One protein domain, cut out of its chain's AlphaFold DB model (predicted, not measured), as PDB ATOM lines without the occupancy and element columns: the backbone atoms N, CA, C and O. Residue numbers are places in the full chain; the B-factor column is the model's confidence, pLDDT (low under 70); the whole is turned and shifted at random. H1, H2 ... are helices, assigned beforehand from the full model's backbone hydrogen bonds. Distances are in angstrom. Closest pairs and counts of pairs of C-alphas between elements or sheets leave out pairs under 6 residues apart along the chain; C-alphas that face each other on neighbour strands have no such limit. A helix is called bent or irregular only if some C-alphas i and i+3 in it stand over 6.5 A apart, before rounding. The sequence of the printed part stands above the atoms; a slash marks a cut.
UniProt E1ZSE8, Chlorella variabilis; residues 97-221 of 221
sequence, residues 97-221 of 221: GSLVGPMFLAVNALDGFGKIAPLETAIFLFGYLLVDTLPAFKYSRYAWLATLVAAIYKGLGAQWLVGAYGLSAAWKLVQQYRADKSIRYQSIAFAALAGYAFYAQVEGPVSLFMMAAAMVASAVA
ATOM      1  N   GLY A  97     -43.370  32.955  38.300       59.16
ATOM      2  CA  GLY A  97     -43.740  31.904  39.255       59.16
ATOM      3  C   GLY A  97     -43.142  32.099  40.654       59.16
ATOM      4  O   GLY A  97     -43.806  31.828  41.652       59.16
ATOM      5  N   SER A  98     -41.910  32.610  40.737       65.06
ATOM      6  CA  SER A  98     -41.174  32.757  42.003       65.06
ATOM      7  C   SER A  98     -41.453  34.058  42.761       65.06
ATOM      8  O   SER A  98     -41.205  34.113  43.965       65.06
ATOM      9  N   LEU A  99     -41.980  35.091  42.092       70.44
ATOM     10  CA  LEU A  99     -42.151  36.421  42.684       70.44
ATOM     11  C   LEU A  99     -43.608  36.897  42.660       70.44
ATOM     12  O   LEU A  99     -44.108  37.357  43.684       70.44
ATOM     13  N   VAL A 100     -44.325  36.736  41.542       70.44
ATOM     14  CA  VAL A 100     -45.694  37.270  41.407       70.44
ATOM     15  C   VAL A 100     -46.687  36.518  42.290       70.44
ATOM     16  O   VAL A 100     -47.429  37.144  43.043       70.44
ATOM     17  N   GLY A 101     -46.687  35.184  42.232       69.06
ATOM     18  CA  GLY A 101     -47.588  34.349  43.034       69.06
ATOM     19  C   GLY A 101     -47.389  34.536  44.546       69.06
ATOM     20  O   GLY A 101     -48.347  34.891  45.238       69.06
ATOM     21  N   PRO A 102     -46.160  34.363  45.070       71.81
ATOM     22  CA  PRO A 102     -45.879  34.542  46.493       71.81
ATOM     23  C   PRO A 102     -46.175  35.955  47.007       71.81
ATOM     24  O   PRO A 102     -46.760  36.095  48.080       71.81
ATOM     25  N   MET A 103     -45.846  37.008  46.249       73.12
ATOM     26  CA  MET A 103     -46.164  38.379  46.660       73.12
ATOM     27  C   MET A 103     -47.665  38.673  46.626       73.12
ATOM     28  O   MET A 103     -48.164  39.339  47.528       73.12
ATOM     29  N   PHE A 104     -48.398  38.170  45.629       71.69
ATOM     30  CA  PHE A 104     -49.855  38.311  45.580       71.69
ATOM     31  C   PHE A 104     -50.517  37.662  46.800       71.69
ATOM     32  O   PHE A 104     -51.338  38.293  47.466       71.69
ATOM     33  N   LEU A 105     -50.121  36.428  47.132       70.94
ATOM     34  CA  LEU A 105     -50.612  35.725  48.317       70.94
ATOM     35  C   LEU A 105     -50.228  36.451  49.606       70.94
ATOM     36  O   LEU A 105     -51.054  36.543  50.507       70.94
ATOM     37  N   ALA A 106     -49.017  37.004  49.682       70.44
ATOM     38  CA  ALA A 106     -48.570  37.775  50.833       70.44
ATOM     39  C   ALA A 106     -49.384  39.064  51.027       70.44
ATOM     40  O   ALA A 106     -49.810  39.339  52.142       70.44
ATOM     41  N   VAL A 107     -49.660  39.832  49.967       70.19
ATOM     42  CA  VAL A 107     -50.516  41.027  50.074       70.19
ATOM     43  C   VAL A 107     -51.946  40.649  50.446       70.19
ATOM     44  O   VAL A 107     -52.546  41.314  51.285       70.19
ATOM     45  N   ASN A 108     -52.483  39.574  49.867       73.19
ATOM     46  CA  ASN A 108     -53.823  39.097  50.198       73.19
ATOM     47  C   ASN A 108     -53.919  38.607  51.655       73.19
ATOM     48  O   ASN A 108     -54.887  38.907  52.339       73.19
ATOM     49  N   ALA A 109     -52.893  37.910  52.157       64.94
ATOM     50  CA  ALA A 109     -52.814  37.455  53.547       64.94
ATOM     51  C   ALA A 109     -52.644  38.599  54.562       64.94
ATOM     52  O   ALA A 109     -52.847  38.395  55.755       64.94
ATOM     53  N   LEU A 110     -52.261  39.792  54.101       70.88
ATOM     54  CA  LEU A 110     -52.189  41.009  54.908       70.88
ATOM     55  C   LEU A 110     -53.468  41.862  54.813       70.88
ATOM     56  O   LEU A 110     -53.449  42.994  55.283       70.88
ATOM     57  N   ASP A 111     -54.545  41.353  54.195       61.25
ATOM     58  CA  ASP A 111     -55.767  42.107  53.852       61.25
ATOM     59  C   ASP A 111     -55.491  43.367  52.997       61.25
ATOM     60  O   ASP A 111     -56.267  44.324  52.958       61.25
ATOM     61  N   GLY A 112     -54.376  43.365  52.259       56.66
ATOM     62  CA  GLY A 112     -53.899  44.506  51.484       56.66
ATOM     63  C   GLY A 112     -53.128  45.547  52.307       56.66
ATOM     64  O   GLY A 112     -53.130  45.581  53.532       56.66
ATOM     65  N   PHE A 113     -52.452  46.464  51.613       56.16
ATOM     66  CA  PHE A 113     -51.742  47.581  52.251       56.16
ATOM     67  C   PHE A 113     -52.653  48.794  52.430       56.16
ATOM     68  O   PHE A 113     -52.395  49.850  51.851       56.16
ATOM     69  N   GLY A 114     -53.752  48.647  53.171       60.38
ATOM     70  CA  GLY A 114     -54.737  49.706  53.432       60.38
ATOM     71  C   GLY A 114     -55.507  50.195  52.190       60.38
ATOM     72  O   GLY A 114     -56.722  50.073  52.142       60.38
ATOM     73  N   LYS A 115     -54.812  50.762  51.191       55.53
ATOM     74  CA  LYS A 115     -55.344  51.244  49.902       55.53
ATOM     75  C   LYS A 115     -54.926  50.411  48.688       55.53
ATOM     76  O   LYS A 115     -55.527  50.601  47.641       55.53
ATOM     77  N   ILE A 116     -53.905  49.555  48.800       63.84
ATOM     78  CA  ILE A 116     -53.415  48.774  47.654       63.84
ATOM     79  C   ILE A 116     -54.168  47.450  47.582       63.84
ATOM     80  O   ILE A 116     -53.994  46.589  48.451       63.84
ATOM     81  N   ALA A 117     -54.976  47.282  46.538       72.69
ATOM     82  CA  ALA A 117     -55.701  46.044  46.293       72.69
ATOM     83  C   ALA A 117     -54.750  44.928  45.805       72.69
ATOM     84  O   ALA A 117     -53.748  45.201  45.131       72.69
ATOM     85  N   PRO A 118     -55.070  43.641  46.045       71.00
ATOM     86  CA  PRO A 118     -54.278  42.523  45.524       71.00
ATOM     87  C   PRO A 118     -54.078  42.585  43.999       71.00
ATOM     88  O   PRO A 118     -52.996  42.290  43.491       71.00
ATOM     89  N   LEU A 119     -55.097  43.049  43.265       76.88
ATOM     90  CA  LEU A 119     -55.026  43.260  41.818       76.88
ATOM     91  C   LEU A 119     -53.990  44.324  41.426       76.88
ATOM     92  O   LEU A 119     -53.260  44.141  40.457       76.88
ATOM     93  N   GLU A 120     -53.887  45.415  42.179       78.69
ATOM     94  CA  GLU A 120     -52.912  46.481  41.926       78.69
ATOM     95  C   GLU A 120     -51.485  46.007  42.187       78.69
ATOM     96  O   GLU A 120     -50.566  46.384  41.463       78.69
ATOM     97  N   THR A 121     -51.309  45.115  43.165       74.56
ATOM     98  CA  THR A 121     -50.026  44.446  43.416       74.56
ATOM     99  C   THR A 121     -49.639  43.567  42.230       74.56
ATOM    100  O   THR A 121     -48.518  43.664  41.738       74.56
ATOM    101  N   ALA A 122     -50.568  42.756  41.712       76.50
ATOM    102  CA  ALA A 122     -50.320  41.962  40.511       76.50
ATOM    103  C   ALA A 122     -49.975  42.858  39.308       76.50
ATOM    104  O   ALA A 122     -48.964  42.631  38.645       76.50
ATOM    105  N   ILE A 123     -50.748  43.925  39.078       81.75
ATOM    106  CA  ILE A 123     -50.501  44.900  38.007       81.75
ATOM    107  C   ILE A 123     -49.118  45.541  38.148       81.75
ATOM    108  O   ILE A 123     -48.403  45.665  37.155       81.75
ATOM    109  N   PHE A 124     -48.716  45.919  39.365       82.38
ATOM    110  CA  PHE A 124     -47.394  46.477  39.622       82.38
ATOM    111  C   PHE A 124     -46.284  45.483  39.269       82.38
ATOM    112  O   PHE A 124     -45.325  45.847  38.592       82.38
ATOM    113  N   LEU A 125     -46.422  44.224  39.683       79.69
ATOM    114  CA  LEU A 125     -45.408  43.196  39.458       79.69
ATOM    115  C   LEU A 125     -45.279  42.810  37.987       79.69
ATOM    116  O   LEU A 125     -44.170  42.796  37.453       79.69
ATOM    117  N   PHE A 126     -46.394  42.565  37.300       76.25
ATOM    118  CA  PHE A 126     -46.370  42.320  35.858       76.25
ATOM    119  C   PHE A 126     -45.881  43.544  35.087       76.25
ATOM    120  O   PHE A 126     -45.086  43.405  34.160       76.25
ATOM    121  N   GLY A 127     -46.302  44.744  35.493       78.19
ATOM    122  CA  GLY A 127     -45.830  45.997  34.921       78.19
ATOM    123  C   GLY A 127     -44.322  46.169  35.075       78.19
ATOM    124  O   GLY A 127     -43.665  46.506  34.095       78.19
ATOM    125  N   TYR A 128     -43.766  45.866  36.253       79.25
ATOM    126  CA  TYR A 128     -42.328  45.899  36.532       79.25
ATOM    127  C   TYR A 128     -41.546  44.942  35.629       79.25
ATOM    128  O   TYR A 128     -40.572  45.349  34.997       79.25
ATOM    129  N   LEU A 129     -41.996  43.689  35.518       77.19
ATOM    130  CA  LEU A 129     -41.357  42.678  34.669       77.19
ATOM    131  C   LEU A 129     -41.450  43.027  33.177       77.19
ATOM    132  O   LEU A 129     -40.554  42.706  32.399       77.19
ATOM    133  N   LEU A 130     -42.513  43.722  32.767       75.56
ATOM    134  CA  LEU A 130     -42.685  44.165  31.389       75.56
ATOM    135  C   LEU A 130     -41.707  45.287  31.005       75.56
ATOM    136  O   LEU A 130     -41.396  45.411  29.815       75.56
ATOM    137  N   VAL A 131     -41.200  46.075  31.964       71.75
ATOM    138  CA  VAL A 131     -40.353  47.252  31.688       71.75
ATOM    139  C   VAL A 131     -39.111  46.899  30.872       71.75
ATOM    140  O   VAL A 131     -38.745  47.652  29.971       71.75
ATOM    141  N   ASP A 132     -38.518  45.730  31.108       67.19
ATOM    142  CA  ASP A 132     -37.322  45.282  30.382       67.19
ATOM    143  C   ASP A 132     -37.618  44.825  28.944       67.19
ATOM    144  O   ASP A 132     -36.710  44.663  28.129       67.19
ATOM    145  N   THR A 133     -38.895  44.667  28.590       67.50
ATOM    146  CA  THR A 133     -39.333  44.329  27.227       67.50
ATOM    147  C   THR A 133     -39.785  45.542  26.411       67.50
ATOM    148  O   THR A 133     -40.066  45.404  25.216       67.50
ATOM    149  N   LEU A 134     -39.889  46.716  27.042       65.88
ATOM    150  CA  LEU A 134     -40.329  47.960  26.414       65.88
ATOM    151  C   LEU A 134     -39.149  48.688  25.739       65.88
ATOM    152  O   LEU A 134     -37.993  48.457  26.090       65.88
ATOM    153  N   PRO A 135     -39.405  49.555  24.736       62.91
ATOM    154  CA  PRO A 135     -38.355  50.274  24.015       62.91
ATOM    155  C   PRO A 135     -37.366  50.984  24.952       62.91
ATOM    156  O   PRO A 135     -37.737  51.885  25.706       62.91
ATOM    157  N   ALA A 136     -36.094  50.587  24.862       56.69
ATOM    158  CA  ALA A 136     -35.038  51.036  25.757       56.69
ATOM    159  C   ALA A 136     -34.414  52.361  25.284       56.69
ATOM    160  O   ALA A 136     -33.529  52.391  24.431       56.69
ATOM    161  N   PHE A 137     -34.841  53.468  25.892       69.06
ATOM    162  CA  PHE A 137     -34.051  54.707  25.961       69.06
ATOM    163  C   PHE A 137     -33.463  54.852  27.371       69.06
ATOM    164  O   PHE A 137     -34.020  54.298  28.321       69.06
ATOM    165  N   LYS A 138     -32.376  55.621  27.539       61.72
ATOM    166  CA  LYS A 138     -31.557  55.702  28.776       61.72
ATOM    167  C   LYS A 138     -32.339  55.947  30.088       61.72
ATOM    168  O   LYS A 138     -31.863  55.558  31.146       61.72
ATOM    169  N   TYR A 139     -33.541  56.528  30.022       67.31
ATOM    170  CA  TYR A 139     -34.415  56.797  31.180       67.31
ATOM    171  C   TYR A 139     -35.814  56.165  31.087       67.31
ATOM    172  O   TYR A 139     -36.664  56.401  31.943       67.31
ATOM    173  N   SER A 140     -36.063  55.354  30.055       71.69
ATOM    174  CA  SER A 140     -37.374  54.744  29.792       71.69
ATOM    175  C   SER A 140     -37.867  53.899  30.968       71.69
ATOM    176  O   SER A 140     -39.024  54.026  31.350       71.69
ATOM    177  N   ARG A 141     -36.983  53.124  31.615       75.31
ATOM    178  CA  ARG A 141     -37.325  52.280  32.772       75.31
ATOM    179  C   ARG A 141     -37.985  53.064  33.904       75.31
ATOM    180  O   ARG A 141     -39.050  52.687  34.380       75.31
ATOM    181  N   TYR A 142     -37.387  54.185  34.298       79.12
ATOM    182  CA  TYR A 142     -37.911  55.014  35.383       79.12
ATOM    183  C   TYR A 142     -39.198  55.741  34.989       79.12
ATOM    184  O   TYR A 142     -40.099  55.859  35.811       79.12
ATOM    185  N   ALA A 143     -39.320  56.174  33.732       80.50
ATOM    186  CA  ALA A 143     -40.551  56.778  33.225       80.50
ATOM    187  C   ALA A 143     -41.715  55.769  33.190       80.50
ATOM    188  O   ALA A 143     -42.832  56.087  33.599       80.50
ATOM    189  N   TRP A 144     -41.454  54.528  32.773       81.94
ATOM    190  CA  TRP A 144     -42.445  53.452  32.802       81.94
ATOM    191  C   TRP A 144     -42.865  53.112  34.232       81.94
ATOM    192  O   TRP A 144     -44.056  53.072  34.517       81.94
ATOM    193  N   LEU A 145     -41.921  52.986  35.166       82.19
ATOM    194  CA  LEU A 145     -42.258  52.761  36.575       82.19
ATOM    195  C   LEU A 145     -43.036  53.934  37.187       82.19
ATOM    196  O   LEU A 145     -44.021  53.714  37.888       82.19
ATOM    197  N   ALA A 146     -42.654  55.176  36.887       84.19
ATOM    198  CA  ALA A 146     -43.367  56.355  37.372       84.19
ATOM    199  C   ALA A 146     -44.809  56.411  36.843       84.19
ATOM    200  O   ALA A 146     -45.733  56.706  37.600       84.19
ATOM    201  N   THR A 147     -45.020  56.091  35.562       85.69
ATOM    202  CA  THR A 147     -46.369  56.057  34.974       85.69
ATOM    203  C   THR A 147     -47.207  54.893  35.499       85.69
ATOM    204  O   THR A 147     -48.398  55.089  35.721       85.69
ATOM    205  N   LEU A 148     -46.601  53.735  35.774       85.06
ATOM    206  CA  LEU A 148     -47.259  52.596  36.422       85.06
ATOM    207  C   LEU A 148     -47.748  52.959  37.829       85.06
ATOM    208  O   LEU A 148     -48.921  52.774  38.146       85.06
ATOM    209  N   VAL A 149     -46.871  53.536  38.656       85.56
ATOM    210  CA  VAL A 149     -47.222  53.978  40.016       85.56
ATOM    211  C   VAL A 149     -48.316  55.049  39.972       85.56
ATOM    212  O   VAL A 149     -49.290  54.971  40.720       85.56
ATOM    213  N   ALA A 150     -48.205  56.016  39.058       84.44
ATOM    214  CA  ALA A 150     -49.222  57.048  38.879       84.44
ATOM    215  C   ALA A 150     -50.571  56.479  38.403       84.44
ATOM    216  O   ALA A 150     -51.620  56.962  38.833       84.44
ATOM    217  N   ALA A 151     -50.562  55.465  37.533       84.88
ATOM    218  CA  ALA A 151     -51.772  54.809  37.049       84.88
ATOM    219  C   ALA A 151     -52.473  54.027  38.161       84.88
ATOM    220  O   ALA A 151     -53.684  54.159  38.311       84.88
ATOM    221  N   ILE A 152     -51.722  53.283  38.978       85.56
ATOM    222  CA  ILE A 152     -52.264  52.578  40.148       85.56
ATOM    223  C   ILE A 152     -52.884  53.579  41.126       85.56
ATOM    224  O   ILE A 152     -54.042  53.429  41.497       85.56
ATOM    225  N   TYR A 153     -52.179  54.667  41.450       84.25
ATOM    226  CA  TYR A 153     -52.703  55.698  42.355       84.25
ATOM    227  C   TYR A 153     -54.012  56.338  41.863       84.25
ATOM    228  O   TYR A 153     -54.844  56.760  42.663       84.25
ATOM    229  N   LYS A 154     -54.207  56.417  40.541       83.75
ATOM    230  CA  LYS A 154     -55.427  56.948  39.914       83.75
ATOM    231  C   LYS A 154     -56.503  55.888  39.639       83.75
ATOM    232  O   LYS A 154     -57.527  56.237  39.059       83.75
ATOM    233  N   GLY A 155     -56.289  54.623  40.006       81.69
ATOM    234  CA  GLY A 155     -57.219  53.524  39.713       81.69
ATOM    235  C   GLY A 155     -57.250  53.094  38.239       81.69
ATOM    236  O   GLY A 155     -58.175  52.410  37.812       81.69
ATOM    237  N   LEU A 156     -56.247  53.477  37.444       85.75
ATOM    238  CA  LEU A 156     -56.129  53.195  36.004       85.75
ATOM    239  C   LEU A 156     -55.083  52.105  35.703       85.75
ATOM    240  O   LEU A 156     -54.589  51.991  34.580       85.75
ATOM    241  N   GLY A 157     -54.715  51.297  36.703       82.56
ATOM    242  CA  GLY A 157     -53.668  50.279  36.572       82.56
ATOM    243  C   GLY A 157     -53.941  49.260  35.458       82.56
ATOM    244  O   GLY A 157     -53.039  48.936  34.688       82.56
ATOM    245  N   ALA A 158     -55.191  48.805  35.318       81.75
ATOM    246  CA  ALA A 158     -55.574  47.840  34.283       81.75
ATOM    247  C   ALA A 158     -55.408  48.413  32.866       81.75
ATOM    248  O   ALA A 158     -54.855  47.753  31.988       81.75
ATOM    249  N   GLN A 159     -55.815  49.668  32.662       85.31
ATOM    250  CA  GLN A 159     -55.660  50.382  31.391       85.31
ATOM    251  C   GLN A 159     -54.185  50.584  31.048       85.31
ATOM    252  O   GLN A 159     -53.778  50.358  29.909       85.31
ATOM    253  N   TRP A 160     -53.367  50.952  32.038       89.12
ATOM    254  CA  TRP A 160     -51.926  51.074  31.839       89.12
ATOM    255  C   TRP A 160     -51.312  49.737  31.427       89.12
ATOM    256  O   TRP A 160     -50.545  49.699  30.471       89.12
ATOM    257  N   LEU A 161     -51.684  48.637  32.090       84.50
ATOM    258  CA  LEU A 161     -51.133  47.313  31.801       84.50
ATOM    259  C   LEU A 161     -51.515  46.839  30.395       84.50
ATOM    260  O   LEU A 161     -50.637  46.472  29.616       84.50
ATOM    261  N   VAL A 162     -52.796  46.922  30.033       85.25
ATOM    262  CA  VAL A 162     -53.275  46.590  28.680       85.25
ATOM    263  C   VAL A 162     -52.588  47.459  27.623       85.25
ATOM    264  O   VAL A 162     -52.126  46.946  26.601       85.25
ATOM    265  N   GLY A 163     -52.447  48.758  27.896       83.50
ATOM    266  CA  GLY A 163     -51.716  49.689  27.042       83.50
ATOM    267  C   GLY A 163     -50.247  49.311  26.881       83.50
ATOM    268  O   GLY A 163     -49.751  49.264  25.758       83.50
ATOM    269  N   ALA A 164     -49.555  48.979  27.968       82.75
ATOM    270  CA  ALA A 164     -48.141  48.623  27.956       82.75
ATOM    271  C   ALA A 164     -47.885  47.302  27.208       82.75
ATOM    272  O   ALA A 164     -46.966  47.235  26.388       82.75
ATOM    273  N   TYR A 165     -48.717  46.274  27.411       82.00
ATOM    274  CA  TYR A 165     -48.636  45.020  26.651       82.00
ATOM    275  C   TYR A 165     -48.946  45.234  25.165       82.00
ATOM    276  O   TYR A 165     -48.215  44.727  24.309       82.00
ATOM    277  N   GLY A 166     -49.976  46.022  24.844       82.44
ATOM    278  CA  GLY A 166     -50.327  46.376  23.467       82.44
ATOM    279  C   GLY A 166     -49.217  47.154  22.754       82.44
ATOM    280  O   GLY A 166     -48.822  46.790  21.647       82.44
ATOM    281  N   LEU A 167     -48.653  48.172  23.410       82.38
ATOM    282  CA  LEU A 167     -47.525  48.964  22.908       82.38
ATOM    283  C   LEU A 167     -46.265  48.109  22.735       82.38
ATOM    284  O   LEU A 167     -45.603  48.216  21.704       82.38
ATOM    285  N   SER A 168     -45.953  47.227  23.690       80.94
ATOM    286  CA  SER A 168     -44.835  46.277  23.580       80.94
ATOM    287  C   SER A 168     -45.010  45.346  22.376       80.94
ATOM    288  O   SER A 168     -44.081  45.153  21.588       80.94
ATOM    289  N   ALA A 169     -46.216  44.806  22.182       79.19
ATOM    290  CA  ALA A 169     -46.531  43.927  21.063       79.19
ATOM    291  C   ALA A 169     -46.445  44.659  19.713       79.19
ATOM    292  O   ALA A 169     -45.777  44.174  18.798       79.19
ATOM    293  N   ALA A 170     -47.028  45.856  19.610       80.19
ATOM    294  CA  ALA A 170     -46.941  46.705  18.422       80.19
ATOM    295  C   ALA A 170     -45.488  47.083  18.095       80.19
ATOM    296  O   ALA A 170     -45.060  47.001  16.944       80.19
ATOM    297  N   TRP A 171     -44.691  47.418  19.106       80.62
ATOM    298  CA  TRP A 171     -43.275  47.725  18.929       80.62
ATOM    299  C   TRP A 171     -42.475  46.518  18.422       80.62
ATOM    300  O   TRP A 171     -41.680  46.647  17.489       80.62
ATOM    301  N   LYS A 172     -42.725  45.323  18.971       77.75
ATOM    302  CA  LYS A 172     -42.123  44.070  18.486       77.75
ATOM    303  C   LYS A 172     -42.515  43.774  17.037       77.75
ATOM    304  O   LYS A 172     -41.658  43.327  16.278       77.75
ATOM    305  N   LEU A 173     -43.758  44.055  16.635       79.81
ATOM    306  CA  LEU A 173     -44.195  43.935  15.238       79.81
ATOM    307  C   LEU A 173     -43.409  44.873  14.321       79.81
ATOM    308  O   LEU A 173     -42.893  44.430  13.297       79.81
ATOM    309  N   VAL A 174     -43.252  46.142  14.710       81.44
ATOM    310  CA  VAL A 174     -42.475  47.126  13.938       81.44
ATOM    311  C   VAL A 174     -41.016  46.688  13.794       81.44
ATOM    312  O   VAL A 174     -40.448  46.798  12.708       81.44
ATOM    313  N   GLN A 175     -40.400  46.156  14.854       79.94
ATOM    314  CA  GLN A 175     -39.031  45.638  14.776       79.94
ATOM    315  C   GLN A 175     -38.911  44.399  13.885       79.94
ATOM    316  O   GLN A 175     -37.954  44.298  13.124       79.94
ATOM    317  N   GLN A 176     -39.864  43.464  13.960       79.69
ATOM    318  CA  GLN A 176     -39.879  42.267  13.110       79.69
ATOM    319  C   GLN A 176     -40.033  42.635  11.635       79.69
ATOM    320  O   GLN A 176     -39.290  42.113  10.809       79.69
ATOM    321  N   TYR A 177     -40.915  43.590  11.335       78.56
ATOM    322  CA  TYR A 177     -41.113  44.123   9.990       78.56
ATOM    323  C   TYR A 177     -39.849  44.802   9.445       78.56
ATOM    324  O   TYR A 177     -39.446  44.550   8.319       78.56
ATOM    325  N   ARG A 178     -39.167  45.624  10.258       79.38
ATOM    326  CA  ARG A 178     -37.903  46.275   9.855       79.38
ATOM    327  C   ARG A 178     -36.737  45.301   9.682       79.38
ATOM    328  O   ARG A 178     -35.816  45.603   8.934       79.38
ATOM    329  N   ALA A 179     -36.746  44.186  10.406       79.62
ATOM    330  CA  ALA A 179     -35.689  43.179  10.371       79.62
ATOM    331  C   ALA A 179     -35.956  42.047   9.361       79.62
ATOM    332  O   ALA A 179     -35.225  41.059   9.387       79.62
ATOM    333  N   ASP A 180     -37.008  42.163   8.542       71.50
ATOM    334  CA  ASP A 180     -37.457  41.152   7.571       71.50
ATOM    335  C   ASP A 180     -37.651  39.751   8.191       71.50
ATOM    336  O   ASP A 180     -37.424  38.703   7.585       71.50
ATOM    337  N   LYS A 181     -38.045  39.723   9.471       71.31
ATOM    338  CA  LYS A 181     -38.287  38.491  10.229       71.31
ATOM    339  C   LYS A 181     -39.756  38.106  10.138       71.31
ATOM    340  O   LYS A 181     -40.635  38.964  10.153       71.31
ATOM    341  N   SER A 182     -40.026  36.800  10.151       71.94
ATOM    342  CA  SER A 182     -41.389  36.266  10.201       71.94
ATOM    343  C   SER A 182     -42.172  36.887  11.361       71.94
ATOM    344  O   SER A 182     -41.773  36.767  12.528       71.94
ATOM    345  N   ILE A 183     -43.288  37.533  11.036       71.31
ATOM    346  CA  ILE A 183     -44.154  38.178  12.016       71.31
ATOM    347  C   ILE A 183     -44.764  37.104  12.919       71.31
ATOM    348  O   ILE A 183     -45.394  36.157  12.447       71.31
ATOM    349  N   ARG A 184     -44.599  37.246  14.236       75.38
ATOM    350  CA  ARG A 184     -45.217  36.321  15.194       75.38
ATOM    351  C   ARG A 184     -46.688  36.692  15.386       75.38
ATOM    352  O   ARG A 184     -46.982  37.763  15.911       75.38
ATOM    353  N   TYR A 185     -47.602  35.778  15.048       75.69
ATOM    354  CA  TYR A 185     -49.055  35.970  15.201       75.69
ATOM    355  C   TYR A 185     -49.484  36.371  16.621       75.69
ATOM    356  O   TYR A 185     -50.435  37.129  16.785       75.69
ATOM    357  N   GLN A 186     -48.742  35.935  17.644       72.50
ATOM    358  CA  GLN A 186     -48.973  36.323  19.037       72.50
ATOM    359  C   GLN A 186     -48.913  37.846  19.231       72.50
ATOM    360  O   GLN A 186     -49.789  38.416  19.872       72.50
ATOM    361  N   SER A 187     -47.933  38.527  18.634       71.00
ATOM    362  CA  SER A 187     -47.790  39.981  18.772       71.00
ATOM    363  C   SER A 187     -48.940  40.739  18.097       71.00
ATOM    364  O   SER A 187     -49.376  41.769  18.604       71.00
ATOM    365  N   ILE A 188     -49.474  40.212  16.987       76.38
ATOM    366  CA  ILE A 188     -50.671  40.765  16.331       76.38
ATOM    367  C   ILE A 188     -51.886  40.596  17.243       76.38
ATOM    368  O   ILE A 188     -52.612  41.560  17.476       76.38
ATOM    369  N   ALA A 189     -52.079  39.396  17.795       77.00
ATOM    370  CA  ALA A 189     -53.199  39.099  18.680       77.00
ATOM    371  C   ALA A 189     -53.198  40.003  19.922       77.00
ATOM    372  O   ALA A 189     -54.225  40.592  20.235       77.00
ATOM    373  N   PHE A 190     -52.052  40.193  20.585       77.31
ATOM    374  CA  PHE A 190     -51.958  41.073  21.756       77.31
ATOM    375  C   PHE A 190     -52.190  42.553  21.422       77.31
ATOM    376  O   PHE A 190     -52.862  43.244  22.187       77.31
ATOM    377  N   ALA A 191     -51.691  43.042  20.282       79.00
ATOM    378  CA  ALA A 191     -51.933  44.420  19.849       79.00
ATOM    379  C   ALA A 191     -53.413  44.660  19.497       79.00
ATOM    380  O   ALA A 191     -53.996  45.663  19.912       79.00
ATOM    381  N   ALA A 192     -54.040  43.718  18.786       81.69
ATOM    382  CA  ALA A 192     -55.458  43.785  18.439       81.69
ATOM    383  C   ALA A 192     -56.358  43.675  19.678       81.69
ATOM    384  O   ALA A 192     -57.311  44.438  19.816       81.69
ATOM    385  N   LEU A 193     -56.025  42.774  20.607       83.88
ATOM    386  CA  LEU A 193     -56.754  42.586  21.860       83.88
ATOM    387  C   LEU A 193     -56.670  43.832  22.751       83.88
ATOM    388  O   LEU A 193     -57.673  44.220  23.340       83.88
ATOM    389  N   ALA A 194     -55.513  44.503  22.801       82.19
ATOM    390  CA  ALA A 194     -55.375  45.784  23.490       82.19
ATOM    391  C   ALA A 194     -56.239  46.880  22.842       82.19
ATOM    392  O   ALA A 194     -56.953  47.592  23.542       82.19
ATOM    393  N   GLY A 195     -56.226  46.987  21.508       79.94
ATOM    394  CA  GLY A 195     -57.069  47.942  20.781       79.94
ATOM    395  C   GLY A 195     -58.565  47.702  21.007       79.94
ATOM    396  O   GLY A 195     -59.312  48.643  21.270       79.94
ATOM    397  N   TYR A 196     -58.992  46.437  20.981       84.69
ATOM    398  CA  TYR A 196     -60.366  46.049  21.295       84.69
ATOM    399  C   TYR A 196     -60.740  46.379  22.744       84.69
ATOM    400  O   TYR A 196     -61.830  46.890  22.988       84.69
ATOM    401  N   ALA A 197     -59.837  46.142  23.698       83.62
ATOM    402  CA  ALA A 197     -60.085  46.412  25.110       83.62
ATOM    403  C   ALA A 197     -60.386  47.888  25.386       83.62
ATOM    404  O   ALA A 197     -61.331  48.174  26.116       83.62
ATOM    405  N   PHE A 198     -59.637  48.806  24.764       85.75
ATOM    406  CA  PHE A 198     -59.895  50.245  24.869       85.75
ATOM    407  C   PHE A 198     -61.160  50.678  24.123       85.75
ATOM    408  O   PHE A 198     -61.880  51.555  24.590       85.75
ATOM    409  N   TYR A 199     -61.454  50.066  22.971       89.06
ATOM    410  CA  TYR A 199     -62.680  50.358  22.225       89.06
ATOM    411  C   TYR A 199     -63.939  49.940  23.000       89.06
ATOM    412  O   TYR A 199     -64.912  50.686  23.049       89.06
ATOM    413  N   ALA A 200     -63.909  48.759  23.619       87.88
ATOM    414  CA  ALA A 200     -65.037  48.186  24.346       87.88
ATOM    415  C   ALA A 200     -65.055  48.531  25.850       87.88
ATOM    416  O   ALA A 200     -65.993  48.129  26.533       87.88
ATOM    417  N   GLN A 201     -64.057  49.263  26.363       84.62
ATOM    418  CA  GLN A 201     -63.911  49.623  27.786       84.62
ATOM    419  C   GLN A 201     -63.904  48.404  28.731       84.62
ATOM    420  O   GLN A 201     -64.542  48.388  29.784       84.62
ATOM    421  N   VAL A 202     -63.203  47.340  28.327       87.44
ATOM    422  CA  VAL A 202     -63.103  46.060  29.062       87.44
ATOM    423  C   VAL A 202     -61.680  45.785  29.557       87.44
ATOM    424  O   VAL A 202     -61.232  44.638  29.633       87.44
ATOM    425  N   GLU A 203     -60.932  46.828  29.909       83.62
ATOM    426  CA  GLU A 203     -59.510  46.728  30.254       83.62
ATOM    427  C   GLU A 203     -59.269  45.906  31.526       83.62
ATOM    428  O   GLU A 203     -58.265  45.206  31.616       83.62
ATOM    429  N   GLY A 204     -60.201  45.928  32.486       76.19
ATOM    430  CA  GLY A 204     -60.133  45.109  33.703       76.19
ATOM    431  C   GLY A 204     -60.038  43.605  33.393       76.19
ATOM    432  O   GLY A 204     -58.998  43.000  33.666       76.19
ATOM    433  N   PRO A 205     -61.063  42.995  32.768       83.12
ATOM    434  CA  PRO A 205     -61.027  41.590  32.350       83.12
ATOM    435  C   PRO A 205     -59.864  41.253  31.410       83.12
ATOM    436  O   PRO A 205     -59.235  40.203  31.547       83.12
ATOM    437  N   VAL A 206     -59.538  42.147  30.473       83.00
ATOM    438  CA  VAL A 206     -58.449  41.914  29.515       83.00
ATOM    439  C   VAL A 206     -57.081  41.928  30.198       83.00
ATOM    440  O   VAL A 206     -56.234  41.098  29.868       83.00
ATOM    441  N   SER A 207     -56.865  42.793  31.192       79.38
ATOM    442  CA  SER A 207     -55.623  42.810  31.974       79.38
ATOM    443  C   SER A 207     -55.390  41.481  32.699       79.38
ATOM    444  O   SER A 207     -54.284  40.946  32.657       79.38
ATOM    445  N   LEU A 208     -56.442  40.893  33.281       81.00
ATOM    446  CA  LEU A 208     -56.395  39.574  33.919       81.00
ATOM    447  C   LEU A 208     -56.039  38.477  32.916       81.00
ATOM    448  O   LEU A 208     -55.170  37.651  33.193       81.00
ATOM    449  N   PHE A 209     -56.660  38.499  31.735       82.38
ATOM    450  CA  PHE A 209     -56.349  37.551  30.669       82.38
ATOM    451  C   PHE A 209     -54.891  37.665  30.205       82.38
ATOM    452  O   PHE A 209     -54.215  36.652  30.044       82.38
ATOM    453  N   MET A 210     -54.379  38.886  30.035       79.06
ATOM    454  CA  MET A 210     -52.986  39.123  29.647       79.06
ATOM    455  C   MET A 210     -51.997  38.651  30.718       79.06
ATOM    456  O   MET A 210     -50.999  38.015  30.380       79.06
ATOM    457  N   MET A 211     -52.283  38.904  31.998       79.75
ATOM    458  CA  MET A 211     -51.473  38.410  33.117       79.75
ATOM    459  C   MET A 211     -51.479  36.876  33.174       79.75
ATOM    460  O   MET A 211     -50.419  36.261  33.268       79.75
ATOM    461  N   ALA A 212     -52.647  36.241  33.025       77.75
ATOM    462  CA  ALA A 212     -52.762  34.785  32.971       77.75
ATOM    463  C   ALA A 212     -52.002  34.192  31.773       77.75
ATOM    464  O   ALA A 212     -51.255  33.227  31.925       77.75
ATOM    465  N   ALA A 213     -52.124  34.799  30.590       73.44
ATOM    466  CA  ALA A 213     -51.384  34.385  29.403       73.44
ATOM    467  C   ALA A 213     -49.866  34.520  29.598       73.44
ATOM    468  O   ALA A 213     -49.119  33.649  29.156       73.44
ATOM    469  N   ALA A 214     -49.406  35.568  30.289       71.50
ATOM    470  CA  ALA A 214     -47.997  35.745  30.632       71.50
ATOM    471  C   ALA A 214     -47.497  34.674  31.618       71.50
ATOM    472  O   ALA A 214     -46.398  34.161  31.422       71.50
ATOM    473  N   MET A 215     -48.304  34.283  32.613       69.19
ATOM    474  CA  MET A 215     -47.981  33.171  33.525       69.19
ATOM    475  C   MET A 215     -47.877  31.830  32.799       69.19
ATOM    476  O   MET A 215     -46.956  31.054  33.045       69.19
ATOM    477  N   VAL A 216     -48.816  31.548  31.895       71.88
ATOM    478  CA  VAL A 216     -48.787  30.315  31.097       71.88
ATOM    479  C   VAL A 216     -47.579  30.320  30.163       71.88
ATOM    480  O   VAL A 216     -46.900  29.307  30.037       71.88
ATOM    481  N   ALA A 217     -47.271  31.460  29.541       67.06
ATOM    482  CA  ALA A 217     -46.116  31.586  28.663       67.06
ATOM    483  C   ALA A 217     -44.785  31.396  29.406       67.06
ATOM    484  O   ALA A 217     -43.891  30.772  28.841       67.06
ATOM    485  N   SER A 218     -44.646  31.881  30.646       62.31
ATOM    486  CA  SER A 218     -43.429  31.650  31.439       62.31
ATOM    487  C   SER A 218     -43.278  30.202  31.891       62.31
ATOM    488  O   SER A 218     -42.165  29.708  31.938       62.31
ATOM    489  N   ALA A 219     -44.376  29.494  32.168       59.16
ATOM    490  CA  ALA A 219     -44.318  28.098  32.609       59.16
ATOM    491  C   ALA A 219     -43.903  27.101  31.505       59.16
ATOM    492  O   ALA A 219     -43.565  25.959  31.807       59.16
ATOM    493  N   VAL A 220     -43.991  27.500  30.232       57.44
ATOM    494  CA  VAL A 220     -43.731  26.640  29.059       57.44
ATOM    495  C   VAL A 220     -42.421  27.016  28.341       57.44
ATOM    496  O   VAL A 220     -41.998  26.295  27.437       57.44
ATOM    497  N   ALA A 221     -41.792  28.136  28.714       46.19
ATOM    498  CA  ALA A 221     -40.567  28.667  28.106       46.19
ATOM    499  C   ALA A 221     -39.298  28.147  28.796       46.19
ATOM    500  O   ALA A 221     -38.292  27.980  28.068       46.19
TER     501      ALA A 221
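What this domain is: This is residues 97 to 221 of the 221 residues of a protein of Chlorella variabilis (UniProt E1ZSE8). An elongated, all-helix body is made of six helices in a chain of hairpins: at one end of the long axis H2 lies between H1 and H3, and at the other end H4 and H5 are packed together. H4 continues on from the side of H2 towards the far end, and H6 folds back from H5, crosses the first part of H4 and reaches the start of H1. The printed part has 125 residues, with named helices H1 to H6 in order along it and no named strand. It is compact, with a radius of gyration of the C-alphas of 15.0 A, and spans 49 by 32 by 31 A.

Where its parts are: H1, residues 97 to 109, begins with C-alpha 97 at (-43.740, 31.904, 39.255) and is 17.8 A long; it is only just irregular, with C-alphas 98 and 101 6.7 A apart. H2, residues 118 to 133, is 23.7 A long and neither bent nor irregular, but only just: C-alphas 129 and 132 are 6.4 A apart. H3, residues 140 to 153, is 19.8 A long. H4, residues 157 to 178, the longest at 31.3 A, begins at C-alpha 157, (-53.668, 50.279, 36.572). H5, residues 185 to 200, is 22.1 A long. H6, residues 203 to 220, is 25.6 A long and ends at C-alpha 220, (-43.731, 26.640, 29.059).

How they stand to each other: H2, H3 and H4 form an up and down bundle, each helix running against the one before it. H2 and H3 touch at a shallow tilt of 14 degrees, closest at the C-alphas of Val 131 and Arg 141, 6.0 A. H4, the hub, touches four helices. It touches H2 at 19 degrees, a shallow tilt, the same way, closest at the C-alphas of Gly 127 and Leu 161, 6.3 A. It touches H3 with residues 157 to 160 alone, closest at the C-alphas of Ala 151 and Gly 157, 4.9 A. H4 and H5 are a hairpin at a steep tilt of 39 degrees, closest at the C-alphas of Gly 166 and Ala 191, 4.4 A. H6 touches H4 with residues 203 to 210 alone, at a steep tilt of 57 degrees, closest at the C-alphas of Ala 158 and Gly 204, 5.3 A. H1 and H2 are a hairpin at a shallow tilt of 24 degrees, closest at the C-alphas of Asn 108 and Pro 118, 5.8 A. H1 and H6 only just touch, with 3 pairs of C-alphas within 8 A. H1 and H3 are apart. In H3, H4, H5 and H6 every O i to N i+4 pair is within hydrogen-bond range; in H1 7 of 9 are, in H2 10 of 12.

The domain as a whole: The two C-alphas farthest apart, of Asp 111 and Asp 180, are 49.8 A apart. The printed part has no cut and no long link. The mean pLDDT of the printed part is 75.8; stretches under 70 include residues 111 to 116, 132 to 139 and 217 to 221.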